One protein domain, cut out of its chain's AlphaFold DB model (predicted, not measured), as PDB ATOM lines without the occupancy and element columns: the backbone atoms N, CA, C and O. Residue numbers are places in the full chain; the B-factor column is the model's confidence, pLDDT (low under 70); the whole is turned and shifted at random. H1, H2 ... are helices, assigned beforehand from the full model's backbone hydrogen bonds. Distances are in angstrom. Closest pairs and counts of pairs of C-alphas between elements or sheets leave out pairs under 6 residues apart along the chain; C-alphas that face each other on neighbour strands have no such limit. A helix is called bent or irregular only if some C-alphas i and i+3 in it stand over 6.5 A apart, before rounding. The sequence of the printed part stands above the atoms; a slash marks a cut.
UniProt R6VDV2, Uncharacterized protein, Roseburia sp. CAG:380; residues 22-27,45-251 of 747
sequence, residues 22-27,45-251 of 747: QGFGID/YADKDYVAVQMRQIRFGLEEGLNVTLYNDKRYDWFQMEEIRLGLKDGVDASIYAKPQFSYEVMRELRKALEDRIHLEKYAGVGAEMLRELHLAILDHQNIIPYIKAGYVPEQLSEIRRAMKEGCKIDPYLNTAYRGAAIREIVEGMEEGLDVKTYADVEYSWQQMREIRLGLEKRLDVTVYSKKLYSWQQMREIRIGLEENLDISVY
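What this domain is: This is residues 22 to 27 and 45 to 251 of the 747 residues of an uncharacterized protein of Roseburia sp. CAG:380 (UniProt R6VDV2). The chain is wound in stacked turns into a solenoid that curves as a wide open arc, from H1 at one end to H10 at the other. The twelve-residue helices H1, H2, H3, H5, H7, H8, H9 and H10 stand side by side in one row, running the same way, while the links between them, with the short H4 and H6, fold back and make a second row beside it. The printed part has 213 residues, with ten named helices in the order H1 to H10 and no named strand; its class is all helix, with 108 residues in named elements. It is only just loose, close to extended, with a radius of gyration of the C-alphas of 24.9 A, and spans 81 by 40 by 25 A.

How they stand to each other: H1, residues 52 to 63, touches H2, residues 78 to 89, the same way at a shallow tilt of 10 degrees; the closest C-alphas, of Gln 54 and Trp 78, are 4.6 A apart. H2 touches H3, residues 104 to 115, the same way at a shallow tilt of 11 degrees, closest at the C-alphas of Gln 80 and Tyr 104, 4.5 A. H3 and H4, residues 121 to 126, form a helical hairpin: they only just touch, with 3 pairs of C-alphas within 8 A, through residues 106 to 110 of H3 alone. The closest C-alphas there, of Leu 110 and Glu 121, are 6.6 A apart, and the tilt of 34 degrees, opposite ways, is shallow but only just short of steep. H3 also touches H5, residues 128 to 139, the same way at a shallow tilt of 14 degrees, with the C-alphas of Val 106 and Ala 128 closest at 4.4 A. H5 touches H7, residues 154 to 165, the same way at a shallow tilt of 11 degrees; the closest C-alphas, of Met 130 and Pro 154, are 5.3 A apart. H6, residues 145 to 150, touches no helix; it is close to H7 but not clearly touching, with the C-alphas of Tyr 147 and Leu 157 closest at 7.4 A. H7 touches H8, residues 180 to 191, the same way at a shallow tilt of 11 degrees, closest at the C-alphas of Gln 156 and Gly 180, 4.2 A. H8 touches H9, residues 206 to 217, closest at the C-alphas of Ala 182 and Trp 206, 4.5 A. H9 touches H10, residues 232 to 243, closest at the C-alphas of Gln 208 and Trp 232, 4.6 A. H1 and H3 are apart, as are H8 and H10. Every O i to N i+4 pair is within hydrogen-bond range in H1, H2, H3, H5, H6, H8, H9 and H10; H7 has 7 of 8, and H4 has 0 of 2 but 2 of 3 O i to N i+3 pairs.

Where its parts are: H1 begins at C-alpha 52, (208.446, 211.645, 150.955), and is 16.1 A long from first to last C-alpha. H2 measures 16.0 A, H3 16.3 A and H5 16.5 A. H5 begins at C-alpha 128, (231.008, 204.453, 139.920). H4 is irregular, with C-alphas 122 and 125 7.7 A apart. H7, H8 and H9 each measure 16.1 A. H10, 16.0 A long, ends at C-alpha 243, (249.333, 167.312, 153.024).

The domain as a whole: The C-alphas farthest apart, of Gln 22 and Asp 247, are 81.9 A apart. Residues 28 to 44 are not printed, and C-alphas 27 and 45 are 13.4 A apart across this cut. The links H1 to H2, H2 to H3, H7 to H8, H8 to H9 and H9 to H10 are long, with 14 residues each. The mean pLDDT of the printed part is 90.0, and no printed residue is under 70.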
ATOM      1  N   GLN A  22     194.754 218.666 149.364       87.81
ATOM      2  CA  GLN A  22     195.407 218.738 148.053       87.81
ATOM      3  C   GLN A  22     195.846 217.363 147.523       87.81
ATOM      4  O   GLN A  22     196.242 217.288 146.357       87.81
ATOM      5  N   GLY A  23     195.744 216.303 148.334       85.75
ATOM      6  CA  GLY A  23     196.015 214.919 147.935       85.75
ATOM      7  C   GLY A  23     197.415 214.398 148.265       85.75
ATOM      8  O   GLY A  23     197.863 213.469 147.609       85.75
ATOM      9  N   PHE A  24     198.116 214.990 149.238       89.75
ATOM     10  CA  PHE A  24     199.411 214.478 149.707       89.75
ATOM     11  C   PHE A  24     199.243 213.182 150.525       89.75
ATOM     12  O   PHE A  24     198.303 213.061 151.319       89.75
ATOM     13  N   GLY A  25     200.163 212.234 150.339       84.25
ATOM     14  CA  GLY A  25     200.246 210.973 151.079       84.25
ATOM     15  C   GLY A  25     200.658 211.159 152.543       84.25
ATOM     16  O   GLY A  25     201.115 212.228 152.942       84.25
ATOM     17  N   ILE A  26     200.495 210.112 153.360       85.81
ATOM     18  CA  ILE A  26     200.731 210.174 154.815       85.81
ATOM     19  C   ILE A  26     202.180 210.575 155.127       85.81
ATOM     20  O   ILE A  26     202.388 211.528 155.874       85.81
ATOM     21  N   ASP A  27     203.158 209.932 154.491       82.94
ATOM     22  CA  ASP A  27     204.578 210.214 154.735       82.94
ATOM     23  C   ASP A  27     204.995 211.599 154.214       82.94
ATOM     24  O   ASP A  27     205.778 212.304 154.844       82.94
ATOM     25  N   TYR A  45     209.428 222.674 149.218       89.69
ATOM     26  CA  TYR A  45     209.677 221.236 149.057       89.69
ATOM     27  C   TYR A  45     208.407 220.374 149.006       89.69
ATOM     28  O   TYR A  45     208.478 219.202 148.647       89.69
ATOM     29  N   ALA A  46     207.242 220.926 149.356       90.06
ATOM     30  CA  ALA A  46     205.961 220.237 149.273       90.06
ATOM     31  C   ALA A  46     205.477 220.143 147.819       90.06
ATOM     32  O   ALA A  46     204.709 220.986 147.352       90.06
ATOM     33  N   ASP A  47     205.898 219.084 147.129       89.25
ATOM     34  CA  ASP A  47     205.435 218.713 145.791       89.25
ATOM     35  C   ASP A  47     204.823 217.306 145.824       89.25
ATOM     36  O   ASP A  47     205.379 216.390 146.426       89.25
ATOM     37  N   LYS A  48     203.664 217.131 145.183       87.19
ATOM     38  CA  LYS A  48     202.950 215.845 145.160       87.19
ATOM     39  C   LYS A  48     203.644 214.796 144.306       87.19
ATOM     40  O   LYS A  48     203.435 213.611 144.542       87.19
ATOM     41  N   ASP A  49     204.455 215.236 143.349       83.75
ATOM     42  CA  ASP A  49     205.202 214.347 142.467       83.75
ATOM     43  C   ASP A  49     206.498 213.838 143.125       83.75
ATOM     44  O   ASP A  49     207.140 212.940 142.586       83.75
ATOM     45  N   TYR A  50     206.893 214.391 144.281       86.19
ATOM     46  CA  TYR A  50     208.022 213.885 145.060       86.19
ATOM     47  C   TYR A  50     207.616 212.734 145.968       86.19
ATOM     48  O   TYR A  50     206.605 212.800 146.654       86.19
ATOM     49  N   VAL A  51     208.463 211.718 146.097       83.31
ATOM     50  CA  VAL A  51     208.344 210.762 147.206       83.31
ATOM     51  C   VAL A  51     208.725 211.471 148.512       83.31
ATOM     52  O   VAL A  51     209.565 212.374 148.512       83.31
ATOM     53  N   ALA A  52     208.155 211.050 149.647       83.88
ATOM     54  CA  ALA A  52     208.446 211.645 150.955       83.88
ATOM     55  C   ALA A  52     209.960 211.734 151.256       83.88
ATOM     56  O   ALA A  52     210.423 212.728 151.805       83.88
ATOM     57  N   VAL A  53     210.771 210.767 150.807       80.94
ATOM     58  CA  VAL A  53     212.235 210.805 150.998       80.94
ATOM     59  C   VAL A  53     212.911 211.944 150.221       80.94
ATOM     60  O   VAL A  53     213.868 212.529 150.717       80.94
ATOM     61  N   GLN A  54     212.422 212.315 149.035       89.31
ATOM     62  CA  GLN A  54     212.945 213.479 148.302       89.31
ATOM     63  C   GLN A  54     212.583 214.780 149.029       89.31
ATOM     64  O   GLN A  54     213.440 215.639 149.238       89.31
ATOM     65  N   MET A  55     211.333 214.882 149.497       92.12
ATOM     66  CA  MET A  55     210.874 216.000 150.329       92.12
ATOM     67  C   MET A  55     211.740 216.153 151.582       92.12
ATOM     68  O   MET A  55     212.143 217.267 151.916       92.12
ATOM     69  N   ARG A  56     212.093 215.031 152.220       91.25
ATOM     70  CA  ARG A  56     212.988 214.974 153.377       91.25
ATOM     71  C   ARG A  56     214.374 215.543 153.077       91.25
ATOM     72  O   ARG A  56     214.865 216.351 153.856       91.25
ATOM     73  N   GLN A  57     215.001 215.178 151.955       93.62
ATOM     74  CA  GLN A  57     216.335 215.697 151.609       93.62
ATOM     75  C   GLN A  57     216.321 217.210 151.351       93.62
ATOM     76  O   GLN A  57     217.246 217.921 151.746       93.62
ATOM     77  N   ILE A  58     215.273 217.736 150.716       93.88
ATOM     78  CA  ILE A  58     215.139 219.186 150.507       93.88
ATOM     79  C   ILE A  58     214.870 219.887 151.846       93.88
ATOM     80  O   ILE A  58     215.485 220.913 152.132       93.88
ATOM     81  N   ARG A  59     214.008 219.317 152.697       95.12
ATOM     82  CA  ARG A  59     213.741 219.829 154.047       95.12
ATOM     83  C   ARG A  59     215.020 219.916 154.881       95.12
ATOM     84  O   ARG A  59     215.310 220.986 155.400       95.12
ATOM     85  N   PHE A  60     215.800 218.839 154.952       92.94
ATOM     86  CA  PHE A  60     217.071 218.822 155.677       92.94
ATOM     87  C   PHE A  60     218.049 219.870 155.154       92.94
ATOM     88  O   PHE A  60     218.640 220.591 155.948       92.94
ATOM     89  N   GLY A  61     218.160 220.037 153.833       92.31
ATOM     90  CA  GLY A  61     219.002 221.099 153.284       92.31
ATOM     91  C   GLY A  61     218.552 222.499 153.705       92.31
ATOM     92  O   GLY A  61     219.392 223.340 153.999       92.31
ATOM     93  N   LEU A  62     217.242 222.755 153.795       93.31
ATOM     94  CA  LEU A  62     216.714 224.028 154.300       93.31
ATOM     95  C   LEU A  62     216.989 224.225 155.797       93.31
ATOM     96  O   LEU A  62     217.312 225.339 156.202       93.31
ATOM     97  N   GLU A  63     216.862 223.169 156.604       92.12
ATOM     98  CA  GLU A  63     217.166 223.187 158.044       92.12
ATOM     99  C   GLU A  63     218.658 223.451 158.299       92.12
ATOM    100  O   GLU A  63     219.013 224.189 159.215       92.12
ATOM    101  N   GLU A  64     219.527 222.916 157.437       91.94
ATOM    102  CA  GLU A  64     220.980 223.125 157.449       91.94
ATOM    103  C   GLU A  64     221.407 224.469 156.810       91.94
ATOM    104  O   GLU A  64     222.590 224.805 156.816       91.94
ATOM    105  N   GLY A  65     220.471 225.261 156.268       91.69
ATOM    106  CA  GLY A  65     220.757 226.555 155.629       91.69
ATOM    107  C   GLY A  65     221.436 226.461 154.254       91.69
ATOM    108  O   GLY A  65     222.048 227.429 153.798       91.69
ATOM    109  N   LEU A  66     221.338 225.312 153.584       92.12
ATOM    110  CA  LEU A  66     221.977 225.016 152.302       92.12
ATOM    111  C   LEU A  66     221.165 225.537 151.107       92.12
ATOM    112  O   LEU A  66     219.942 225.708 151.157       92.12
ATOM    113  N   ASN A  67     221.842 225.740 149.974       89.94
ATOM    114  CA  ASN A  67     221.187 226.132 148.728       89.94
ATOM    115  C   ASN A  67     220.510 224.932 148.038       89.94
ATOM    116  O   ASN A  67     221.078 224.299 147.146       89.94
ATOM    117  N   VAL A  68     219.258 224.662 148.407       92.88
ATOM    118  CA  VAL A  68     218.494 223.521 147.873       92.88
ATOM    119  C   VAL A  68     218.096 223.644 146.402       92.88
ATOM    120  O   VAL A  68     217.699 222.653 145.797       92.88
ATOM    121  N   THR A  69     218.215 224.826 145.786       93.00
ATOM    122  CA  THR A  69     217.834 225.018 144.370       93.00
ATOM    123  C   THR A  69     218.651 224.153 143.412       93.00
ATOM    124  O   THR A  69     218.174 223.833 142.327       93.00
ATOM    125  N   LEU A  70     219.849 223.729 143.827       92.06
ATOM    126  CA  LEU A  70     220.736 222.881 143.037       92.06
ATOM    127  C   LEU A  70     220.175 221.467 142.803       92.06
ATOM    128  O   LEU A  70     220.444 220.870 141.761       92.06
ATOM    129  N   TYR A  71     219.402 220.936 143.756       92.94
ATOM    130  CA  TYR A  71     218.894 219.560 143.713       92.94
ATOM    131  C   TYR A  71     217.382 219.434 143.915       92.94
ATOM    132  O   TYR A  71     216.860 218.327 143.831       92.94
ATOM    133  N   ASN A  72     216.664 220.537 144.133       93.38
ATOM    134  CA  ASN A  72     215.201 220.585 144.114       93.38
ATOM    135  C   ASN A  72     214.677 220.447 142.671       93.38
ATOM    136  O   ASN A  72     214.167 221.390 142.068       93.38
ATOM    137  N   ASP A  73     214.889 219.267 142.091       90.19
ATOM    138  CA  ASP A  73     214.537 218.912 140.723       90.19
ATOM    139  C   ASP A  73     214.012 217.472 140.699       90.19
ATOM    140  O   ASP A  73     214.616 216.556 141.255       90.19
ATOM    141  N   LYS A  74     212.862 217.269 140.051       87.00
ATOM    142  CA  LYS A  74     212.172 215.972 139.924       87.00
ATOM    143  C   LYS A  74     212.992 214.913 139.196       87.00
ATOM    144  O   LYS A  74     212.691 213.729 139.303       87.00
ATOM    145  N   ARG A  75     214.015 215.329 138.450       87.94
ATOM    146  CA  ARG A  75     214.921 214.424 137.740       87.94
ATOM    147  C   ARG A  75     215.912 213.719 138.670       87.94
ATOM    148  O   ARG A  75     216.474 212.716 138.245       87.94
ATOM    149  N   TYR A  76     216.125 214.217 139.892       88.00
ATOM    150  CA  TYR A  76     216.955 213.544 140.892       88.00
ATOM    151  C   TYR A  76     216.132 212.583 141.745       88.00
ATOM    152  O   TYR A  76     215.070 212.949 142.238       88.00
ATOM    153  N   ASP A  77     216.648 211.384 141.991       84.38
ATOM    154  CA  ASP A  77     216.192 210.524 143.080       84.38
ATOM    155  C   ASP A  77     216.741 211.002 144.437       84.38
ATOM    156  O   ASP A  77     217.602 211.881 144.522       84.38
ATOM    157  N   TRP A  78     216.207 210.460 145.533       85.19
ATOM    158  CA  TRP A  78     216.558 210.935 146.873       85.19
ATOM    159  C   TRP A  78     218.014 210.639 147.255       85.19
ATOM    160  O   TRP A  78     218.563 211.376 148.067       85.19
ATOM    161  N   PHE A  79     218.653 209.612 146.681       84.62
ATOM    162  CA  PHE A  79     220.072 209.352 146.928       84.62
ATOM    163  C   PHE A  79     220.948 210.377 146.218       84.62
ATOM    164  O   PHE A  79     221.902 210.875 146.804       84.62
ATOM    165  N   GLN A  80     220.608 210.754 144.984       92.12
ATOM    166  CA  GLN A  80     221.287 211.855 144.298       92.12
ATOM    167  C   GLN A  80     221.135 213.167 145.084       92.12
ATOM    168  O   GLN A  80     222.114 213.884 145.282       92.12
ATOM    169  N   MET A  81     219.927 213.464 145.580       94.38
ATOM    170  CA  MET A  81     219.683 214.638 146.428       94.38
ATOM    171  C   MET A  81     220.492 214.592 147.731       94.38
ATOM    172  O   MET A  81     221.026 215.617 148.150       94.38
ATOM    173  N   GLU A  82     220.599 213.419 148.359       91.19
ATOM    174  CA  GLU A  82     221.399 213.207 149.568       91.19
ATOM    175  C   GLU A  82     222.882 213.495 149.319       91.19
ATOM    176  O   GLU A  82     223.469 214.273 150.065       91.19
ATOM    177  N   GLU A  83     223.478 212.948 148.254       94.38
ATOM    178  CA  GLU A  83     224.893 213.195 147.945       94.38
ATOM    179  C   GLU A  83     225.157 214.680 147.653       94.38
ATOM    180  O   GLU A  83     226.122 215.234 148.175       94.38
ATOM    181  N   ILE A  84     224.274 215.354 146.902       95.88
ATOM    182  CA  ILE A  84     224.398 216.798 146.639       95.88
ATOM    183  C   ILE A  84     224.302 217.598 147.945       95.88
ATOM    184  O   ILE A  84     225.111 218.497 148.178       95.88
ATOM    185  N   ARG A  85     223.336 217.271 148.813       96.19
ATOM    186  CA  ARG A  85     223.163 217.928 150.117       96.19
ATOM    187  C   ARG A  85     224.396 217.746 151.002       96.19
ATOM    188  O   ARG A  85     224.864 218.728 151.568       96.19
ATOM    189  N   LEU A  86     224.927 216.526 151.094       91.62
ATOM    190  CA  LEU A  86     226.136 216.233 151.867       91.62
ATOM    191  C   LEU A  86     227.335 217.027 151.344       91.62
ATOM    192  O   LEU A  86     228.002 217.691 152.126       91.62
ATOM    193  N   GLY A  87     227.548 217.079 150.025       93.19
ATOM    194  CA  GLY A  87     228.631 217.896 149.474       93.19
ATOM    195  C   GLY A  87     228.487 219.383 149.803       93.19
ATOM    196  O   GLY A  87     229.463 220.014 150.192       93.19
ATOM    197  N   LEU A  88     227.273 219.940 149.711       94.12
ATOM    198  CA  LEU A  88     227.020 221.332 150.106       94.12
ATOM    199  C   LEU A  88     227.286 221.569 151.600       94.12
ATOM    200  O   LEU A  88     227.833 222.611 151.961       94.12
ATOM    201  N   LYS A  89     226.907 220.614 152.456       92.44
ATOM    202  CA  LYS A  89     227.143 220.652 153.905       92.44
ATOM    203  C   LYS A  89     228.633 220.646 154.243       92.44
ATOM    204  O   LYS A  89     229.062 221.413 155.102       92.44
ATOM    205  N   ASP A  90     229.404 219.834 153.530       89.81
ATOM    206  CA  ASP A  90     230.840 219.655 153.750       89.81
ATOM    207  C   ASP A  90     231.689 220.731 153.035       89.81
ATOM    208  O   ASP A  90     232.918 220.697 153.066       89.81
ATOM    209  N   GLY A  91     231.045 221.728 152.413       91.31
ATOM    210  CA  GLY A  91     231.712 222.854 151.750       91.31
ATOM    211  C   GLY A  91     232.306 222.523 150.377       91.31
ATOM    212  O   GLY A  91     233.111 223.293 149.852       91.31
ATOM    213  N   VAL A  92     231.911 221.396 149.786       92.19
ATOM    214  CA  VAL A  92     232.308 220.961 148.445       92.19
ATOM    215  C   VAL A  92     231.423 221.635 147.393       92.19
ATOM    216  O   VAL A  92     230.208 221.760 147.563       92.19
ATOM    217  N   ASP A  93     232.008 222.031 146.258       93.69
ATOM    218  CA  ASP A  93     231.237 222.553 145.126       93.69
ATOM    219  C   ASP A  93     230.448 221.432 144.431       93.69
ATOM    220  O   ASP A  93     230.899 220.791 143.476       93.69
ATOM    221  N   ALA A  94     229.231 221.197 144.919       94.19
ATOM    222  CA  ALA A  94     228.365 220.150 144.400       94.19
ATOM    223  C   ALA A  94     227.901 220.393 142.952       94.19
ATOM    224  O   ALA A  94     227.460 219.452 142.294       94.19
ATOM    225  N   SER A  95     228.039 221.610 142.405       94.19
ATOM    226  CA  SER A  95     227.654 221.907 141.014       94.19
ATOM    227  C   SER A  95     228.455 221.102 139.981       94.19
ATOM    228  O   SER A  95     227.977 220.848 138.872       94.19
ATOM    229  N   ILE A  96     229.644 220.628 140.366       94.25
ATOM    230  CA  ILE A  96     230.538 219.818 139.533       94.25
ATOM    231  C   ILE A  96     229.898 218.464 139.173       94.25
ATOM    232  O   ILE A  96     230.001 218.009 138.024       94.25
ATOM    233  N   TYR A  97     229.206 217.833 140.129       94.19
ATOM    234  CA  TYR A  97     228.631 216.491 139.975       94.19
ATOM    235  C   TYR A  97     227.100 216.437 140.065       94.19
ATOM    236  O   TYR A  97     226.527 215.405 139.718       94.19
ATOM    237  N   ALA A  98     226.427 217.520 140.468       94.50
ATOM    238  CA  ALA A  98     224.969 217.639 140.476       94.50
ATOM    239  C   ALA A  98     224.412 217.642 139.041       94.50
ATOM    240  O   ALA A  98     224.123 218.684 138.450       94.50
ATOM    241  N   LYS A  99     224.307 216.448 138.452       94.25
ATOM    242  CA  LYS A  99     223.815 216.211 137.094       94.25
ATOM    243  C   LYS A  99     222.827 215.041 137.104       94.25
ATOM    244  O   LYS A  99     223.245 213.938 137.458       94.25
ATOM    245  N   PRO A 100     221.549 215.211 136.702       90.81
ATOM    246  CA  PRO A 100     220.530 214.168 136.874       90.81
ATOM    247  C   PRO A 100     220.841 212.837 136.182       90.81
ATOM    248  O   PRO A 100     220.349 211.791 136.595       90.81
ATOM    249  N   GLN A 101     221.674 212.866 135.138       89.75
ATOM    250  CA  GLN A 101     222.124 211.680 134.416       89.75
ATOM    251  C   GLN A 101     223.142 210.814 135.176       89.75
ATOM    252  O   GLN A 101     223.365 209.672 134.784       89.75
ATOM    253  N   PHE A 102     223.803 211.336 136.215       91.44
ATOM    254  CA  PHE A 102     224.765 210.564 137.006       91.44
ATOM    255  C   PHE A 102     224.034 209.744 138.057       91.44
ATOM    256  O   PHE A 102     223.198 210.287 138.763       91.44
ATOM    257  N   SER A 103     224.351 208.459 138.215       87.44
ATOM    258  CA  SER A 103     223.810 207.696 139.345       87.44
ATOM    259  C   SER A 103     224.294 208.282 140.675       87.44
ATOM    260  O   SER A 103     225.348 208.920 140.735       87.44
ATOM    261  N   TYR A 104     223.550 208.042 141.758       86.19
ATOM    262  CA  TYR A 104     223.975 208.475 143.091       86.19
ATOM    263  C   TYR A 104     225.350 207.897 143.475       86.19
ATOM    264  O   TYR A 104     226.141 208.570 144.121       86.19
ATOM    265  N   GLU A 105     225.679 206.685 143.017       83.94
ATOM    266  CA  GLU A 105     226.987 206.058 143.238       83.94
ATOM    267  C   GLU A 105     228.109 206.845 142.555       83.94
ATOM    268  O   GLU A 105     229.145 207.090 143.164       83.94
ATOM    269  N   VAL A 106     227.893 207.305 141.317       91.56
ATOM    270  CA  VAL A 106     228.849 208.177 140.617       91.56
ATOM    271  C   VAL A 106     228.996 209.504 141.358       91.56
ATOM    272  O   VAL A 106     230.116 209.962 141.563       91.56
ATOM    273  N   MET A 107     227.888 210.109 141.794       94.69
ATOM    274  CA  MET A 107     227.926 211.354 142.569       94.69
ATOM    275  C   MET A 107     228.691 211.192 143.881       94.69
ATOM    276  O   MET A 107     229.498 212.053 144.215       94.69
ATOM    277  N   ARG A 108     228.489 210.076 144.588       91.94
ATOM    278  CA  ARG A 108     229.187 209.751 145.834       91.94
ATOM    279  C   ARG A 108     230.697 209.693 145.639       91.94
ATOM    280  O   ARG A 108     231.428 210.301 146.414       91.94
ATOM    281  N   GLU A 109     231.166 208.972 144.623       93.06
ATOM    282  CA  GLU A 109     232.608 208.862 144.360       93.06
ATOM    283  C   GLU A 109     233.199 210.206 143.904       93.06
ATOM    284  O   GLU A 109     234.283 210.579 144.340       93.06
ATOM    285  N   LEU A 110     232.472 210.996 143.100       95.69
ATOM    286  CA  LEU A 110     232.911 212.347 142.723       95.69
ATOM    287  C   LEU A 110     232.963 213.303 143.921       95.69
ATOM    288  O   LEU A 110     233.907 214.083 144.025       95.69
ATOM    289  N   ARG A 111     231.983 213.241 144.829       96.25
ATOM    290  CA  ARG A 111     231.965 214.034 146.065       96.25
ATOM    291  C   ARG A 111     233.180 213.709 146.930       96.25
ATOM    292  O   ARG A 111     233.927 214.621 147.263       96.25
ATOM    293  N   LYS A 112     233.411 212.426 147.221       93.00
ATOM    294  CA  LYS A 112     234.571 211.971 148.003       93.00
ATOM    295  C   LYS A 112     235.895 212.382 147.358       93.00
ATOM    296  O   LYS A 112     236.787 212.868 148.041       93.00
ATOM    297  N   ALA A 113     236.013 212.252 146.036       94.12
ATOM    298  CA  ALA A 113     237.201 212.712 145.324       94.12
ATOM    299  C   ALA A 113     237.432 214.222 145.506       94.12
ATOM    300  O   ALA A 113     238.559 214.643 145.750       94.12
ATOM    301  N   LEU A 114     236.378 215.039 145.446       95.25
ATOM    302  CA  LEU A 114     236.480 216.487 145.646       95.25
ATOM    303  C   LEU A 114     236.797 216.881 147.098       95.25
ATOM    304  O   LEU A 114     237.505 217.870 147.291       95.25
ATOM    305  N   GLU A 115     236.332 216.123 148.097       92.88
ATOM    306  CA  GLU A 115     236.736 216.289 149.509       92.88
ATOM    307  C   GLU A 115     238.262 216.155 149.656       92.88
ATOM    308  O   GLU A 115     238.901 216.971 150.324       92.88
ATOM    309  N   ASP A 116     238.859 215.224 148.908       92.00
ATOM    310  CA  ASP A 116     240.311 215.031 148.803       92.00
ATOM    311  C   ASP A 116     240.999 215.991 147.808       92.00
ATOM    312  O   ASP A 116     242.198 215.874 147.541       92.00
ATOM    313  N   ARG A 117     240.267 216.972 147.258       93.44
ATOM    314  CA  ARG A 117     240.727 217.946 146.243       93.44
ATOM    315  C   ARG A 117     241.142 217.315 144.906       93.44
ATOM    316  O   ARG A 117     242.002 217.844 144.196       93.44
ATOM    317  N   ILE A 118     240.520 216.199 144.540       93.69
ATOM    318  CA  ILE A 118     240.756 215.453 143.301       93.69
ATOM    319  C   ILE A 118     239.576 215.655 142.336       93.69
ATOM    320  O   ILE A 118     238.420 215.394 142.656       93.69
ATOM    321  N   HIS A 119     239.881 216.074 141.106       94.38
ATOM    322  CA  HIS A 119     238.890 216.340 140.058       94.38
ATOM    323  C   HIS A 119     238.745 215.158 139.085       94.38
ATOM    324  O   HIS A 119     239.626 214.902 138.254       94.38
ATOM    325  N   LEU A 120     237.620 214.438 139.174       94.00
ATOM    326  CA  LEU A 120     237.318 213.241 138.370       94.00
ATOM    327  C   LEU A 120     236.074 213.373 137.484       94.00
ATOM    328  O   LEU A 120     235.720 212.432 136.775       94.00
ATOM    329  N   GLU A 121     235.424 214.534 137.441       92.94
ATOM    330  CA  GLU A 121     234.152 214.746 136.740       92.94
ATOM    331  C   GLU A 121     234.220 214.458 135.234       92.94
ATOM    332  O   GLU A 121     233.232 214.035 134.629       92.94
ATOM    333  N   LYS A 122     235.401 214.611 134.625       92.06
ATOM    334  CA  LYS A 122     235.656 214.256 133.220       92.06
ATOM    335  C   LYS A 122     235.561 212.750 132.945       92.06
ATOM    336  O   LYS A 122     235.370 212.352 131.801       92.06
ATOM    337  N   TYR A 123     235.686 211.925 133.983       90.62
ATOM    338  CA  TYR A 123     235.593 210.469 133.920       90.62
ATOM    339  C   TYR A 123     234.229 209.942 134.376       90.62
ATOM    340  O   TYR A 123     234.029 208.736 134.387       90.62
ATOM    341  N   ALA A 124     233.256 210.800 134.697       88.69
ATOM    342  CA  ALA A 124     231.971 210.370 135.259       88.69
ATOM    343  C   ALA A 124     231.232 209.294 134.430       88.69
ATOM    344  O   ALA A 124     230.490 208.479 134.974       88.69
ATOM    345  N   GLY A 125     231.457 209.267 133.110       85.75
ATOM    346  CA  GLY A 125     230.856 208.294 132.194       85.75
ATOM    347  C   GLY A 125     231.392 206.861 132.301       85.75
ATOM    348  O   GLY A 125     230.791 205.972 131.707       85.75
ATOM    349  N   VAL A 126     232.486 206.611 133.032       84.81
ATOM    350  CA  VAL A 126     233.049 205.254 133.190       84.81
ATOM    351  C   VAL A 126     232.339 204.410 134.259       84.81
ATOM    352  O   VAL A 126     232.608 203.216 134.364       84.81
ATOM    353  N   GLY A 127     231.419 205.006 135.026       87.12
ATOM    354  CA  GLY A 127     230.685 204.342 136.108       87.12
ATOM    355  C   GLY A 127     231.362 204.459 137.478       87.12
ATOM    356  O   GLY A 127     232.536 204.811 137.587       87.12
ATOM    357  N   ALA A 128     230.600 204.182 138.539       83.75
ATOM    358  CA  ALA A 128     231.008 204.453 139.920       83.75
ATOM    359  C   ALA A 128     232.198 203.600 140.383       83.75
ATOM    360  O   ALA A 128     233.154 204.128 140.936       83.75
ATOM    361  N   GLU A 129     232.182 202.294 140.112       82.50
ATOM    362  CA  GLU A 129     233.264 201.393 140.531       82.50
ATOM    363  C   GLU A 129     234.610 201.771 139.897       82.50
ATOM    364  O   GLU A 129     235.642 201.774 140.560       82.50
ATOM    365  N   MET A 130     234.597 202.161 138.621       90.94
ATOM    366  CA  MET A 130     235.800 202.602 137.916       90.94
ATOM    367  C   MET A 130     236.315 203.948 138.450       90.94
ATOM    368  O   MET A 130     237.524 204.144 138.572       90.94
ATOM    369  N   LEU A 131     235.409 204.874 138.793       92.56
ATOM    370  CA  LEU A 131     235.768 206.134 139.454       92.56
ATOM    371  C   LEU A 131     236.394 205.896 140.824       92.56
ATOM    372  O   LEU A 131     237.384 206.550 141.137       92.56
ATOM    373  N   ARG A 132     235.858 204.949 141.601       91.06
ATOM    374  CA  ARG A 132     236.418 204.562 142.897       91.06
ATOM    375  C   ARG A 132     237.857 204.079 142.749       91.06
ATOM    376  O   ARG A 132     238.735 204.565 143.453       91.06
ATOM    377  N   GLU A 133     238.125 203.177 141.805       94.12
ATOM    378  CA  GLU A 133     239.494 202.694 141.584       94.12
ATOM    379  C   GLU A 133     240.437 203.806 141.101       94.12
ATOM    380  O   GLU A 133     241.592 203.849 141.521       94.12
ATOM    381  N   LEU A 134     239.956 204.748 140.281       94.38
ATOM    382  CA  LEU A 134     240.729 205.931 139.880       94.38
ATOM    383  C   LEU A 134     241.037 206.862 141.057       94.38
ATOM    384  O   LEU A 134     242.169 207.327 141.183       94.38
ATOM    385  N   HIS A 135     240.046 207.136 141.904       93.94
ATOM    386  CA  HIS A 135     240.197 207.964 143.099       93.94
ATOM    387  C   HIS A 135     241.223 207.348 144.051       93.94
ATOM    388  O   HIS A 135     242.208 208.005 144.393       93.94
ATOM    389  N   LEU A 136     241.062 206.066 144.384       92.12
ATOM    390  CA  LEU A 136     241.990 205.338 145.250       92.12
ATOM    391  C   LEU A 136     243.400 205.262 144.653       92.12
ATOM    392  O   LEU A 136     244.374 205.442 145.375       92.12
ATOM    393  N   ALA A 137     243.531 205.051 143.340       93.69
ATOM    394  CA  ALA A 137     244.837 205.041 142.686       93.69
ATOM    395  C   ALA A 137     245.556 206.395 142.791       93.69
ATOM    396  O   ALA A 137     246.760 206.415 143.019       93.69
ATOM    397  N   ILE A 138     244.846 207.523 142.662       93.38
ATOM    398  CA  ILE A 138     245.454 208.859 142.799       93.38
ATOM    399  C   ILE A 138     245.925 209.102 144.236       93.38
ATOM    400  O   ILE A 138     247.029 209.619 144.420       93.38
ATOM    401  N   LEU A 139     245.124 208.699 145.231       87.94
ATOM    402  CA  LEU A 139     245.500 208.765 146.648       87.94
ATOM    403  C   LEU A 139     246.736 207.911 146.953       87.94
ATOM    404  O   LEU A 139     247.632 208.359 147.660       87.94
ATOM    405  N   ASP A 140     246.816 206.715 146.368       87.88
ATOM    406  CA  ASP A 140     247.963 205.810 146.494       87.88
ATOM    407  C   ASP A 140     249.161 206.227 145.593       87.88
ATOM    408  O   ASP A 140     250.163 205.513 145.535       87.88
ATOM    409  N   HIS A 141     249.085 207.359 144.874       90.62
ATOM    410  CA  HIS A 141     250.087 207.841 143.905       90.62
ATOM    411  C   HIS A 141     250.418 206.855 142.764       90.62
ATOM    412  O   HIS A 141     251.542 206.795 142.259       90.62
ATOM    413  N   GLN A 142     249.422 206.100 142.310       92.50
ATOM    414  CA  GLN A 142     249.527 205.084 141.265       92.50
ATOM    415  C   GLN A 142     248.852 205.515 139.961       92.50
ATOM    416  O   GLN A 142     247.842 206.217 139.943       92.50
ATOM    417  N   ASN A 143     249.384 205.040 138.832       92.38
ATOM    418  CA  ASN A 143     248.817 205.307 137.512       92.38
ATOM    419  C   ASN A 143     248.167 204.055 136.913       92.38
ATOM    420  O   ASN A 143     248.842 203.251 136.272       92.38
ATOM    421  N   ILE A 144     246.843 203.935 137.059       93.88
ATOM    422  CA  ILE A 144     246.082 202.795 136.521       93.88
ATOM    423  C   ILE A 144     245.474 203.033 135.125       93.88
ATOM    424  O   ILE A 144     244.888 202.125 134.533       93.88
ATOM    425  N   ILE A 145     245.630 204.235 134.556       91.44
ATOM    426  CA  ILE A 145     245.074 204.601 133.238       91.44
ATOM    427  C   ILE A 145     245.506 203.639 132.110       91.44
ATOM    428  O   ILE A 145     244.664 203.336 131.259       91.44
ATOM    429  N   PRO A 146     246.758 203.136 132.053       94.56
ATOM    430  CA  PRO A 146     247.153 202.150 131.046       94.56
ATOM    431  C   PRO A 146     246.317 200.864 131.092       94.56
ATOM    432  O   PRO A 146     245.912 200.376 130.038       94.56
ATOM    433  N   TYR A 147     245.990 200.358 132.285       94.25
ATOM    434  CA  TYR A 147     245.176 199.149 132.450       94.25
ATOM    435  C   TYR A 147     243.714 199.399 132.067       94.25
ATOM    436  O   TYR A 147     243.104 198.588 131.374       94.25
ATOM    437  N   ILE A 148     243.166 200.568 132.404       90.81
ATOM    438  CA  ILE A 148     241.818 200.956 131.956       90.81
ATOM    439  C   ILE A 148     241.749 200.965 130.423       90.81
ATOM    440  O   ILE A 148     240.838 200.388 129.832       90.81
ATOM    441  N   LYS A 149     242.747 201.559 129.753       92.00
ATOM    442  CA  LYS A 149     242.831 201.570 128.280       92.00
ATOM    443  C   LYS A 149     243.013 200.176 127.677       92.00
ATOM    444  O   LYS A 149     242.562 199.949 126.559       92.00
ATOM    445  N   ALA A 150     243.661 199.264 128.398       92.50
ATOM    446  CA  ALA A 150     243.807 197.868 127.997       92.50
ATOM    447  C   ALA A 150     242.512 197.047 128.170       92.50
ATOM    448  O   ALA A 150     242.450 195.918 127.687       92.50
ATOM    449  N   GLY A 151     241.472 197.609 128.801       91.12
ATOM    450  CA  GLY A 151     240.156 196.983 128.940       91.12
ATOM    451  C   GLY A 151     239.948 196.209 130.242       91.12
ATOM    452  O   GLY A 151     239.037 195.385 130.301       91.12
ATOM    453  N   TYR A 152     240.767 196.449 131.272       91.88
ATOM    454  CA  TYR A 152     240.546 195.850 132.591       91.88
ATOM    455  C   TYR A 152     239.328 196.477 133.292       91.88
ATOM    456  O   TYR A 152     239.132 197.694 133.258       91.88
ATOM    457  N   VAL A 153     238.510 195.639 133.930       86.44
ATOM    458  CA  VAL A 153     237.290 196.022 134.664       86.44
ATOM    459  C   VAL A 153     237.595 196.341 136.139       86.44
ATOM    460  O   VAL A 153     238.657 195.947 136.627       86.44
ATOM    461  N   PRO A 154     236.692 197.005 136.889       84.75
ATOM    462  CA  PRO A 154     236.966 197.457 138.258       84.75
ATOM    463  C   PRO A 154     237.458 196.356 139.209       84.75
ATOM    464  O   PRO A 154     238.458 196.548 139.894       84.75
ATOM    465  N   GLU A 155     236.846 195.166 139.176       84.25
ATOM    466  CA  GLU A 155     237.290 194.024 139.993       84.25
ATOM    467  C   GLU A 155     238.748 193.623 139.723       84.25
ATOM    468  O   GLU A 155     239.457 193.209 140.634       84.25
ATOM    469  N   GLN A 156     239.207 193.722 138.473       91.56
ATOM    470  CA  GLN A 156     240.593 193.425 138.104       91.56
ATOM    471  C   GLN A 156     241.524 194.564 138.531       91.56
ATOM    472  O   GLN A 156     242.614 194.313 139.042       91.56
ATOM    473  N   LEU A 157     241.092 195.812 138.339       93.94
ATOM    474  CA  LEU A 157     241.867 197.004 138.684       93.94
ATOM    475  C   LEU A 157     242.111 197.120 140.185       93.94
ATOM    476  O   LEU A 157     243.219 197.477 140.569       93.94
ATOM    477  N   SER A 158     241.138 196.749 141.020       91.38
ATOM    478  CA  SER A 158     241.321 196.690 142.474       91.38
ATOM    479  C   SER A 158     242.481 195.769 142.865       91.38
ATOM    480  O   SER A 158     243.272 196.102 143.746       91.38
ATOM    481  N   GLU A 159     242.600 194.610 142.216       94.19
ATOM    482  CA  GLU A 159     243.659 193.635 142.498       94.19
ATOM    483  C   GLU A 159     245.012 194.095 141.919       94.19
ATOM    484  O   GLU A 159     246.045 193.956 142.570       94.19
ATOM    485  N   ILE A 160     245.016 194.732 140.739       94.69
ATOM    486  CA  ILE A 160     246.219 195.348 140.147       94.69
ATOM    487  C   ILE A 160     246.738 196.488 141.034       94.69
ATOM    488  O   ILE A 160     247.928 196.534 141.333       94.69
ATOM    489  N   ARG A 161     245.855 197.377 141.502       94.19
ATOM    490  CA  ARG A 161     246.182 198.482 142.416       94.19
ATOM    491  C   ARG A 161     246.777 197.950 143.721       94.19
ATOM    492  O   ARG A 161     247.791 198.466 144.193       94.19
ATOM    493  N   ARG A 162     246.208 196.863 144.265       92.06
ATOM    494  CA  ARG A 162     246.773 196.165 145.431       92.06
ATOM    495  C   ARG A 162     248.194 195.672 145.159       92.06
ATOM    496  O   ARG A 162     249.093 196.003 145.924       92.06
ATOM    497  N   ALA A 163     248.424 194.980 144.042       90.62
ATOM    498  CA  ALA A 163     249.766 194.531 143.663       90.62
ATOM    499  C   ALA A 163     250.760 195.692 143.501       90.62
ATOM    500  O   ALA A 163     251.886 195.599 143.985       90.62
ATOM    501  N   MET A 164     250.354 196.794 142.862       90.69
ATOM    502  CA  MET A 164     251.192 197.988 142.708       90.69
ATOM    503  C   MET A 164     251.549 198.608 144.063       90.69
ATOM    504  O   MET A 164     252.680 199.054 144.247       90.69
ATOM    505  N   LYS A 165     250.607 198.604 145.015       85.31
ATOM    506  CA  LYS A 165     250.799 199.158 146.364       85.31
ATOM    507  C   LYS A 165     251.826 198.368 147.163       85.31
ATOM    508  O   LYS A 165     252.645 198.961 147.852       85.31
ATOM    509  N   GLU A 166     251.819 197.051 147.002       79.75
ATOM    510  CA  GLU A 166     252.797 196.149 147.618       79.75
ATOM    511  C   GLU A 166     254.086 195.994 146.778       79.75
ATOM    512  O   GLU A 166     254.927 195.152 147.082       79.75
ATOM    513  N   GLY A 167     254.266 196.773 145.701       80.75
ATOM    514  CA  GLY A 167     255.478 196.747 144.869       80.75
ATOM    515  C   GLY A 167     255.649 195.491 143.998       80.75
ATOM    516  O   GLY A 167     256.733 195.242 143.463       80.75
ATOM    517  N   CYS A 168     254.595 194.692 143.819       82.81
ATOM    518  CA  CYS A 168     254.621 193.471 143.018       82.81
ATOM    519  C   CYS A 168     254.663 193.777 141.510       82.81
ATOM    520  O   CYS A 168     253.831 194.508 140.971       82.81
ATOM    521  N   LYS A 169     255.592 193.144 140.781       88.12
ATOM    522  CA  LYS A 169     255.710 193.253 139.312       88.12
ATOM    523  C   LYS A 169     254.692 192.364 138.591       88.12
ATOM    524  O   LYS A 169     255.063 191.340 138.022       88.12
ATOM    525  N   ILE A 170     253.415 192.727 138.663       92.44
ATOM    526  CA  ILE A 170     252.311 191.884 138.184       92.44
ATOM    527  C   ILE A 170     252.167 191.845 136.653       92.44
ATOM    528  O   ILE A 170     251.684 190.849 136.120       92.44
ATOM    529  N   ASP A 171     252.633 192.876 135.939       93.19
ATOM    530  CA  ASP A 171     252.447 193.044 134.485       93.19
ATOM    531  C   ASP A 171     252.713 191.795 133.619       93.19
ATOM    532  O   ASP A 171     251.903 191.527 132.731       93.19
ATOM    533  N   PRO A 172     253.771 190.984 133.850       94.62
ATOM    534  CA  PRO A 172     254.037 189.788 133.045       94.62
ATOM    535  C   PRO A 172     252.958 188.702 133.148       94.62
ATOM    536  O   PRO A 172     252.906 187.814 132.298       94.62
ATOM    537  N   TYR A 173     252.132 188.747 134.194       93.81
ATOM    538  CA  TYR A 173     251.111 187.748 134.505       93.81
ATOM    539  C   TYR A 173     249.692 188.248 134.237       93.81
ATOM    540  O   TYR A 173     248.738 187.503 134.448       93.81
ATOM    541  N   LEU A 174     249.525 189.492 133.783       92.94
ATOM    542  CA  LEU A 174     248.210 190.051 133.505       92.94
ATOM    543  C   LEU A 174     247.671 189.586 132.149       92.94
ATOM    544  O   LEU A 174     248.362 189.580 131.131       92.94
ATOM    545  N   ASN A 175     246.390 189.228 132.139       91.06
ATOM    546  CA  ASN A 175     245.629 188.928 130.935       91.06
ATOM    547  C   ASN A 175     244.182 189.388 131.138       91.06
ATOM    548  O   ASN A 175     243.574 189.091 132.166       91.06
ATOM    549  N   THR A 176     243.614 190.084 130.155       88.56
ATOM    550  CA  THR A 176     242.245 190.613 130.229       88.56
ATOM    551  C   THR A 176     241.181 189.516 130.292       88.56
ATOM    552  O   THR A 176     240.082 189.770 130.777       88.56
ATOM    553  N   ALA A 177     241.505 188.289 129.865       83.94
ATOM    554  CA  ALA A 177     240.629 187.125 129.978       83.94
ATOM    555  C   ALA A 177     240.470 186.609 131.421       83.94
ATOM    556  O   ALA A 177     239.530 185.861 131.703       83.94
ATOM    557  N   TYR A 178     241.365 186.982 132.344       83.44
ATOM    558  CA  TYR A 178     241.224 186.604 133.748       83.44
ATOM    559  C   TYR A 178     240.013 187.272 134.391       83.44
ATOM    560  O   TYR A 178     239.661 188.398 134.076       83.44
ATOM    561  N   ARG A 179     239.401 186.620 135.377       77.50
ATOM    562  CA  ARG A 179     238.474 187.305 136.293       77.50
ATOM    563  C   ARG A 179     239.262 188.013 137.395       77.50
ATOM    564  O   ARG A 179     240.385 187.597 137.678       77.50
ATOM    565  N   GLY A 180     238.657 188.987 138.079       76.62
ATOM    566  CA  GLY A 180     239.271 189.620 139.258       76.62
ATOM    567  C   GLY A 180     239.747 188.585 140.284       76.62
ATOM    568  O   GLY A 180     240.878 188.644 140.743       76.62
ATOM    569  N   ALA A 181     238.958 187.529 140.515       77.00
ATOM    570  CA  ALA A 181     239.350 186.410 141.376       77.00
ATOM    571  C   ALA A 181     240.636 185.687 140.926       77.00
ATOM    572  O   ALA A 181     241.419 185.286 141.770       77.00
ATOM    573  N   ALA A 182     240.883 185.517 139.623       87.38
ATOM    574  CA  ALA A 182     242.119 184.884 139.152       87.38
ATOM    575  C   ALA A 182     243.335 185.802 139.360       87.38
ATOM    576  O   ALA A 182     244.382 185.335 139.801       87.38
ATOM    577  N   ILE A 183     243.177 187.109 139.107       91.62
ATOM    578  CA  ILE A 183     244.215 188.108 139.401       91.62
ATOM    579  C   ILE A 183     244.483 188.159 140.907       91.62
ATOM    580  O   ILE A 183     245.639 188.201 141.302       91.62
ATOM    581  N   ARG A 184     243.452 188.050 141.752       91.06
ATOM    582  CA  ARG A 184     243.614 187.946 143.206       91.06
ATOM    583  C   ARG A 184     244.514 186.783 143.606       91.06
ATOM    584  O   ARG A 184     245.413 186.991 144.408       91.06
ATOM    585  N   GLU A 185     244.298 185.585 143.054       93.00
ATOM    586  CA  GLU A 185     245.154 184.429 143.365       93.00
ATOM    587  C   GLU A 185     246.614 184.697 142.961       93.00
ATOM    588  O   GLU A 185     247.515 184.374 143.729       93.00
ATOM    589  N   ILE A 186     246.844 185.331 141.801       94.38
ATOM    590  CA  ILE A 186     248.179 185.765 141.340       94.38
ATOM    591  C   ILE A 186     248.790 186.739 142.352       94.38
ATOM    592  O   ILE A 186     249.912 186.522 142.795       94.38
ATOM    593  N   VAL A 187     248.051 187.783 142.734       91.62
ATOM    594  CA  VAL A 187     248.505 188.826 143.664       91.62
ATOM    595  C   VAL A 187     248.845 188.218 145.024       91.62
ATOM    596  O   VAL A 187     249.949 188.432 145.507       91.62
ATOM    597  N   GLU A 188     247.954 187.400 145.596       90.06
ATOM    598  CA  GLU A 188     248.196 186.693 146.863       90.06
ATOM    599  C   GLU A 188     249.459 185.827 146.776       90.06
ATOM    600  O   GLU A 188     250.304 185.864 147.665       90.06
ATOM    601  N   GLY A 189     249.651 185.085 145.681       89.69
ATOM    602  CA  GLY A 189     250.868 184.297 145.531       89.69
ATOM    603  C   GLY A 189     252.134 185.135 145.344       89.69
ATOM    604  O   GLY A 189     253.194 184.695 145.780       89.69
ATOM    605  N   MET A 190     252.055 186.322 144.734       87.88
ATOM    606  CA  MET A 190     253.194 187.246 144.632       87.88
ATOM    607  C   MET A 190     253.548 187.848 145.994       87.88
ATOM    608  O   MET A 190     254.723 187.853 146.356       87.88
ATOM    609  N   GLU A 191     252.542 188.280 146.760       82.00
ATOM    610  CA  GLU A 191     252.681 188.762 148.142       82.00
ATOM    611  C   GLU A 191     253.304 187.683 149.050       82.00
ATOM    612  O   GLU A 191     254.057 187.977 149.975       82.00
ATOM    613  N   GLU A 192     253.037 186.407 148.764       79.69
ATOM    614  CA  GLU A 192     253.599 185.255 149.479       79.69
ATOM    615  C   GLU A 192     254.938 184.749 148.905       79.69
ATOM    616  O   GLU A 192     255.494 183.751 149.384       79.69
ATOM    617  N   GLY A 193     255.466 185.404 147.867       77.62
ATOM    618  CA  GLY A 193     256.721 185.029 147.213       77.62
ATOM    619  C   GLY A 193     256.692 183.636 146.574       77.62
ATOM    620  O   GLY A 193     257.707 182.934 146.563       77.62
ATOM    621  N   LEU A 194     255.528 183.176 146.114       86.19
ATOM    622  CA  LEU A 194     255.347 181.908 145.405       86.19
ATOM    623  C   LEU A 194     255.733 182.043 143.929       86.19
ATOM    624  O   LEU A 194     255.699 183.127 143.351       86.19
ATOM    625  N   ASP A 195     256.045 180.917 143.285       87.81
ATOM    626  CA  ASP A 195     256.253 180.896 141.837       87.81
ATOM    627  C   ASP A 195     254.913 180.950 141.092       87.81
ATOM    628  O   ASP A 195     254.332 179.937 140.690       87.81
ATOM    629  N   VAL A 196     254.417 182.170 140.908       92.06
ATOM    630  CA  VAL A 196     253.125 182.445 140.273       92.06
ATOM    631  C   VAL A 196     253.086 182.006 138.808       92.06
ATOM    632  O   VAL A 196     252.023 181.644 138.302       92.06
ATOM    633  N   LYS A 197     254.243 181.898 138.141       93.88
ATOM    634  CA  LYS A 197     254.340 181.364 136.773       93.88
ATOM    635  C   LYS A 197     253.781 179.942 136.663       93.88
ATOM    636  O   LYS A 197     253.303 179.560 135.599       93.88
ATOM    637  N   THR A 198     253.823 179.169 137.749       92.75
ATOM    638  CA  THR A 198     253.334 177.784 137.774       92.75
ATOM    639  C   THR A 198     251.819 177.685 137.550       92.75
ATOM    640  O   THR A 198     251.349 176.674 137.027       92.75
ATOM    641  N   TYR A 199     251.041 178.711 137.917       93.94
ATOM    642  CA  TYR A 199     249.575 178.653 137.848       93.94
ATOM    643  C   TYR A 199     248.896 179.867 137.206       93.94
ATOM    644  O   TYR A 199     247.696 179.794 136.955       93.94
ATOM    645  N   ALA A 200     249.616 180.952 136.907       94.44
ATOM    646  CA  ALA A 200     249.109 182.079 136.123       94.44
ATOM    647  C   ALA A 200     248.926 181.694 134.643       94.44
ATOM    648  O   ALA A 200     249.686 182.119 133.773       94.44
ATOM    649  N   ASP A 201     247.912 180.875 134.370       92.31
ATOM    650  CA  ASP A 201     247.521 180.419 133.039       92.31
ATOM    651  C   ASP A 201     245.999 180.557 132.860       92.31
ATOM    652  O   ASP A 201     245.216 180.112 133.701       92.31
ATOM    653  N   VAL A 202     245.577 181.160 131.745       88.12
ATOM    654  CA  VAL A 202     244.167 181.408 131.390       88.12
ATOM    655  C   VAL A 202     243.392 180.104 131.181       88.12
ATOM    656  O   VAL A 202     242.169 180.082 131.314       88.12
ATOM    657  N   GLU A 203     244.079 178.998 130.888       87.00
ATOM    658  CA  GLU A 203     243.449 177.681 130.781       87.00
ATOM    659  C   GLU A 203     243.047 177.093 132.147       87.00
ATOM    660  O   GLU A 203     242.290 176.119 132.190       87.00
ATOM    661  N   TYR A 204     243.500 177.677 133.263       86.62
ATOM    662  CA  TYR A 204     242.997 177.346 134.594       86.62
ATOM    663  C   TYR A 204     241.824 178.239 135.003       86.62
ATOM    664  O   TYR A 204     241.810 179.455 134.829       86.62
ATOM    665  N   SER A 205     240.849 177.633 135.674       82.81
ATOM    666  CA  SER A 205     239.899 178.371 136.504       82.81
ATOM    667  C   SER A 205     240.594 178.944 137.742       82.81
ATOM    668  O   SER A 205     241.514 178.331 138.287       82.81
ATOM    669  N   TRP A 206     240.085 180.061 138.271       84.81
ATOM    670  CA  TRP A 206     240.598 180.653 139.516       84.81
ATOM    671  C   TRP A 206     240.598 179.653 140.690       84.81
ATOM    672  O   TRP A 206     241.468 179.702 141.550       84.81
ATOM    673  N   GLN A 207     239.670 178.686 140.705       85.62
ATOM    674  CA  GLN A 207     239.631 177.631 141.723       85.62
ATOM    675  C   GLN A 207     240.784 176.633 141.565       85.62
ATOM    676  O   GLN A 207     241.340 176.190 142.561       85.62
ATOM    677  N   GLN A 208     241.169 176.281 140.333       87.56
ATOM    678  CA  GLN A 208     242.360 175.456 140.091       87.56
ATOM    679  C   GLN A 208     243.633 176.222 140.466       87.56
ATOM    680  O   GLN A 208     244.489 175.664 141.149       87.56
ATOM    681  N   MET A 209     243.722 177.506 140.094       92.25
ATOM    682  CA  MET A 209     244.823 178.394 140.491       92.25
ATOM    683  C   MET A 209     244.980 178.429 142.013       92.25
ATOM    684  O   MET A 209     246.079 178.217 142.517       92.25
ATOM    685  N   ARG A 210     243.866 178.570 142.741       91.31
ATOM    686  CA  ARG A 210     243.829 178.520 144.204       91.31
ATOM    687  C   ARG A 210     244.375 177.212 144.768       91.31
ATOM    688  O   ARG A 210     245.181 177.240 145.689       91.31
ATOM    689  N   GLU A 211     243.961 176.058 144.248       94.88
ATOM    690  CA  GLU A 211     244.461 174.769 144.750       94.88
ATOM    691  C   GLU A 211     245.955 174.564 144.446       94.88
ATOM    692  O   GLU A 211     246.660 173.938 145.240       94.88
ATOM    693  N   ILE A 212     246.468 175.095 143.331       95.94
ATOM    694  CA  ILE A 212     247.910 175.074 143.037       95.94
ATOM    695  C   ILE A 212     248.655 176.018 143.989       95.94
ATOM    696  O   ILE A 212     249.617 175.593 144.623       95.94
ATOM    697  N   ARG A 213     248.178 177.255 144.164       95.06
ATOM    698  CA  ARG A 213     248.743 178.233 145.104       95.06
ATOM    699  C   ARG A 213     248.810 177.679 146.528       95.06
ATOM    700  O   ARG A 213     249.892 177.642 147.104       95.06
ATOM    701  N   LEU A 214     247.703 177.142 147.046       92.44
ATOM    702  CA  LEU A 214     247.653 176.520 148.375       92.44
ATOM    703  C   LEU A 214     248.646 175.356 148.506       92.44
ATOM    704  O   LEU A 214     249.228 175.157 149.569       92.44
ATOM    705  N   GLY A 215     248.871 174.586 147.438       93.56
ATOM    706  CA  GLY A 215     249.907 173.554 147.433       93.56
ATOM    707  C   GLY A 215     251.319 174.124 147.519       93.56
ATOM    708  O   GLY A 215     252.124 173.625 148.305       93.56
ATOM    709  N   LEU A 216     251.611 175.190 146.767       92.00
ATOM    710  CA  LEU A 216     252.896 175.895 146.824       92.00
ATOM    711  C   LEU A 216     253.141 176.512 148.213       92.00
ATOM    712  O   LEU A 216     254.243 176.381 148.750       92.00
ATOM    713  N   GLU A 217     252.116 177.101 148.841       89.75
ATOM    714  CA  GLU A 217     252.168 177.606 150.226       89.75
ATOM    715  C   GLU A 217     252.553 176.519 151.231       89.75
ATOM    716  O   GLU A 217     253.277 176.767 152.201       89.75
ATOM    717  N   LYS A 218     252.057 175.302 150.990       88.56
ATOM    718  CA  LYS A 218     252.298 174.105 151.798       88.56
ATOM    719  C   LYS A 218     253.546 173.327 151.376       88.56
ATOM    720  O   LYS A 218     253.798 172.269 151.944       88.56
ATOM    721  N   ARG A 219     254.338 173.848 150.426       88.06
ATOM    722  CA  ARG A 219     255.568 173.225 149.894       88.06
ATOM    723  C   ARG A 219     255.339 171.840 149.275       88.06
ATOM    724  O   ARG A 219     256.222 170.987 149.298       88.06
ATOM    725  N   LEU A 220     254.154 171.611 148.720       89.50
ATOM    726  CA  LEU A 220     253.809 170.357 148.060       89.50
ATOM    727  C   LEU A 220     254.298 170.357 146.611       89.50
ATOM    728  O   LEU A 220     254.376 171.402 145.963       89.50
ATOM    729  N   ASP A 221     254.546 169.166 146.071       90.81
ATOM    730  CA  ASP A 221     254.782 168.996 144.638       90.81
ATOM    731  C   ASP A 221     253.467 169.148 143.860       90.81
ATOM    732  O   ASP A 221     252.696 168.202 143.661       90.81
ATOM    733  N   VAL A 222     253.205 170.378 143.421       94.38
ATOM    734  CA  VAL A 222     251.988 170.723 142.682       94.38
ATOM    735  C   VAL A 222     251.946 170.131 141.278       94.38
ATOM    736  O   VAL A 222     250.853 169.933 140.747       94.38
ATOM    737  N   THR A 223     253.096 169.759 140.694       93.94
ATOM    738  CA  THR A 223     253.166 169.210 139.325       93.94
ATOM    739  C   THR A 223     252.372 167.911 139.180       93.94
ATOM    740  O   THR A 223     251.908 167.551 138.092       93.94
ATOM    741  N   VAL A 224     252.143 167.217 140.299       92.75
ATOM    742  CA  VAL A 224     251.386 165.969 140.340       92.75
ATOM    743  C   VAL A 224     249.908 166.175 139.996       92.75
ATOM    744  O   VAL A 224     249.294 165.280 139.400       92.75
ATOM    745  N   TYR A 225     249.342 167.335 140.342       92.44
ATOM    746  CA  TYR A 225     247.916 167.626 140.180       92.44
ATOM    747  C   TYR A 225     247.612 168.918 139.416       92.44
ATOM    748  O   TYR A 225     246.452 169.133 139.080       92.44
ATOM    749  N   SER A 226     248.606 169.728 139.048       91.38
ATOM    750  CA  SER A 226     248.459 170.906 138.181       91.38
ATOM    751  C   SER A 226     248.261 170.508 136.709       91.38
ATOM    752  O   SER A 226     248.974 170.957 135.816       91.38
ATOM    753  N   LYS A 227     247.332 169.588 136.435       89.62
ATOM    754  CA  LYS A 227     246.936 169.226 135.069       89.62
ATOM    755  C   LYS A 227     245.621 169.912 134.758       89.62
ATOM    756  O   LYS A 227     244.654 169.747 135.494       89.62
ATOM    757  N   LYS A 228     245.567 170.601 133.623       85.81
ATOM    758  CA  LYS A 228     244.415 171.403 133.170       85.81
ATOM    759  C   LYS A 228     243.099 170.623 133.105       85.81
ATOM    760  O   LYS A 228     242.035 171.184 133.337       85.81
ATOM    761  N   LEU A 229     243.181 169.313 132.854       85.38
ATOM    762  CA  LEU A 229     242.024 168.417 132.797       85.38
ATOM    763  C   LEU A 229     241.441 168.051 134.172       85.38
ATOM    764  O   LEU A 229     240.281 167.651 134.227       85.38
ATOM    765  N   TYR A 230     242.201 168.152 135.269       85.31
ATOM    766  CA  TYR A 230     241.636 167.907 136.600       85.31
ATOM    767  C   TYR A 230     240.672 169.026 136.970       85.31
ATOM    768  O   TYR A 230     241.014 170.200 136.851       85.31
ATOM    769  N   SER A 231     239.513 168.687 137.528       84.94
ATOM    770  CA  SER A 231     238.692 169.696 138.197       84.94
ATOM    771  C   SER A 231     239.392 170.198 139.466       84.94
ATOM    772  O   SER A 231     240.161 169.469 140.096       84.94
ATOM    773  N   TRP A 232     239.090 171.425 139.901       87.94
ATOM    774  CA  TRP A 232     239.631 171.957 141.161       87.94
ATOM    775  C   TRP A 232     239.296 171.053 142.364       87.94
ATOM    776  O   TRP A 232     240.085 170.931 143.293       87.94
ATOM    777  N   GLN A 233     238.157 170.352 142.335       87.69
ATOM    778  CA  GLN A 233     237.775 169.408 143.387       87.69
ATOM    779  C   GLN A 233     238.695 168.184 143.412       87.69
ATOM    780  O   GLN A 233     239.079 167.735 144.485       87.69
ATOM    781  N   GLN A 234     239.084 167.657 142.246       87.88
ATOM    782  CA  GLN A 234     240.075 166.579 142.172       87.88
ATOM    783  C   GLN A 234     241.447 167.071 142.646       87.88
ATOM    784  O   GLN A 234     242.087 166.393 143.449       87.88
ATOM    785  N   MET A 235     241.865 168.272 142.220       93.19
ATOM    786  CA  MET A 235     243.104 168.902 142.695       93.19
ATOM    787  C   MET A 235     243.119 169.027 144.220       93.19
ATOM    788  O   MET A 235     244.099 168.641 144.847       93.19
ATOM    789  N   ARG A 236     242.009 169.466 144.823       92.44
ATOM    790  CA  ARG A 236     241.839 169.564 146.276       92.44
ATOM    791  C   ARG A 236     242.038 168.227 146.986       92.44
ATOM    792  O   ARG A 236     242.751 168.170 147.981       92.44
ATOM    793  N   GLU A 237     241.416 167.150 146.509       94.50
ATOM    794  CA  GLU A 237     241.540 165.831 147.149       94.50
ATOM    795  C   GLU A 237     242.953 165.243 147.003       94.50
ATOM    796  O   GLU A 237     243.440 164.556 147.906       94.50
ATOM    797  N   ILE A 238     243.641 165.522 145.891       94.25
ATOM    798  CA  ILE A 238     245.047 165.137 145.716       94.25
ATOM    799  C   ILE A 238     245.948 165.985 146.623       94.25
ATOM    800  O   ILE A 238     246.797 165.422 147.311       94.25
ATOM    801  N   ARG A 239     245.727 167.305 146.691       95.12
ATOM    802  CA  ARG A 239     246.456 168.228 147.573       95.12
ATOM    803  C   ARG A 239     246.336 167.813 149.036       95.12
ATOM    804  O   ARG A 239     247.359 167.618 149.676       95.12
ATOM    805  N   ILE A 240     245.119 167.608 149.548       91.69
ATOM    806  CA  ILE A 240     244.902 167.165 150.939       91.69
ATOM    807  C   ILE A 240     245.597 165.819 151.182       91.69
ATOM    808  O   ILE A 240     246.206 165.617 152.223       91.69
ATOM    809  N   GLY A 241     245.575 164.909 150.203       90.56
ATOM    810  CA  GLY A 241     246.326 163.660 150.314       90.56
ATOM    811  C   GLY A 241     247.830 163.848 150.455       90.56
ATOM    812  O   GLY A 241     248.454 163.148 151.245       90.56
ATOM    813  N   LEU A 242     248.409 164.792 149.711       89.81
ATOM    814  CA  LEU A 242     249.820 165.155 149.842       89.81
ATOM    815  C   LEU A 242     250.109 165.809 151.203       89.81
ATOM    816  O   LEU A 242     251.107 165.463 151.826       89.81
ATOM    817  N   GLU A 243     249.222 166.680 151.694       87.56
ATOM    818  CA  GLU A 243     249.333 167.312 153.024       87.56
ATOM    819  C   GLU A 243     249.346 166.276 154.157       87.56
ATOM    820  O   GLU A 243     250.152 166.370 155.084       87.56
ATOM    821  N   GLU A 244     248.498 165.254 154.051       84.31
ATOM    822  CA  GLU A 244     248.374 164.162 155.024       84.31
ATOM    823  C   GLU A 244     249.392 163.023 154.789       84.31
ATOM    824  O   GLU A 244     249.377 162.005 155.486       84.31
ATOM    825  N   ASN A 245     250.320 163.178 153.835       78.44
ATOM    826  CA  ASN A 245     251.328 162.173 153.467       78.44
ATOM    827  C   ASN A 245     250.741 160.810 153.037       78.44
ATOM    828  O   ASN A 245     251.300 159.748 153.336       78.44
ATOM    829  N   LEU A 246     249.613 160.824 152.328       82.94
ATOM    830  CA  LEU A 246     248.953 159.634 151.791       82.94
ATOM    831  C   LEU A 246     249.523 159.231 150.428       82.94
ATOM    832  O   LEU A 246     250.016 160.049 149.650       82.94
ATOM    833  N   ASP A 247     249.395 157.945 150.089       82.81
ATOM    834  CA  ASP A 247     249.752 157.458 148.756       82.81
ATOM    835  C   ASP A 247     248.677 157.822 147.726       82.81
ATOM    836  O   ASP A 247     247.785 157.037 147.395       82.81
ATOM    837  N   ILE A 248     248.796 159.023 147.173       89.50
ATOM    838  CA  ILE A 248     247.877 159.519 146.151       89.50
ATOM    839  C   ILE A 248     247.902 158.695 144.855       89.50
ATOM    840  O   ILE A 248     246.987 158.831 144.047       89.50
ATOM    841  N   SER A 249     248.902 157.832 144.609       88.69
ATOM    842  CA  SER A 249     248.933 157.001 143.389       88.69
ATOM    843  C   SER A 249     247.727 156.065 143.281       88.69
ATOM    844  O   SER A 249     247.316 155.732 142.171       88.69
ATOM    845  N   VAL A 250     247.119 155.734 144.424       88.56
ATOM    846  CA  VAL A 250     245.936 154.879 144.540       88.56
ATOM    847  C   VAL A 250     244.694 155.529 143.932       88.56
ATOM    848  O   VAL A 250     243.842 154.823 143.404       88.56
ATOM    849  N   TYR A 251     244.579 156.860 143.989       90.06
ATOM    850  CA  TYR A 251     243.348 157.550 143.598       90.06
ATOM    851  C   TYR A 251     243.537 158.761 142.684       90.06
ATOM    852  O   TYR A 251     242.546 159.280 142.188       90.06
TER     853      TYR A 251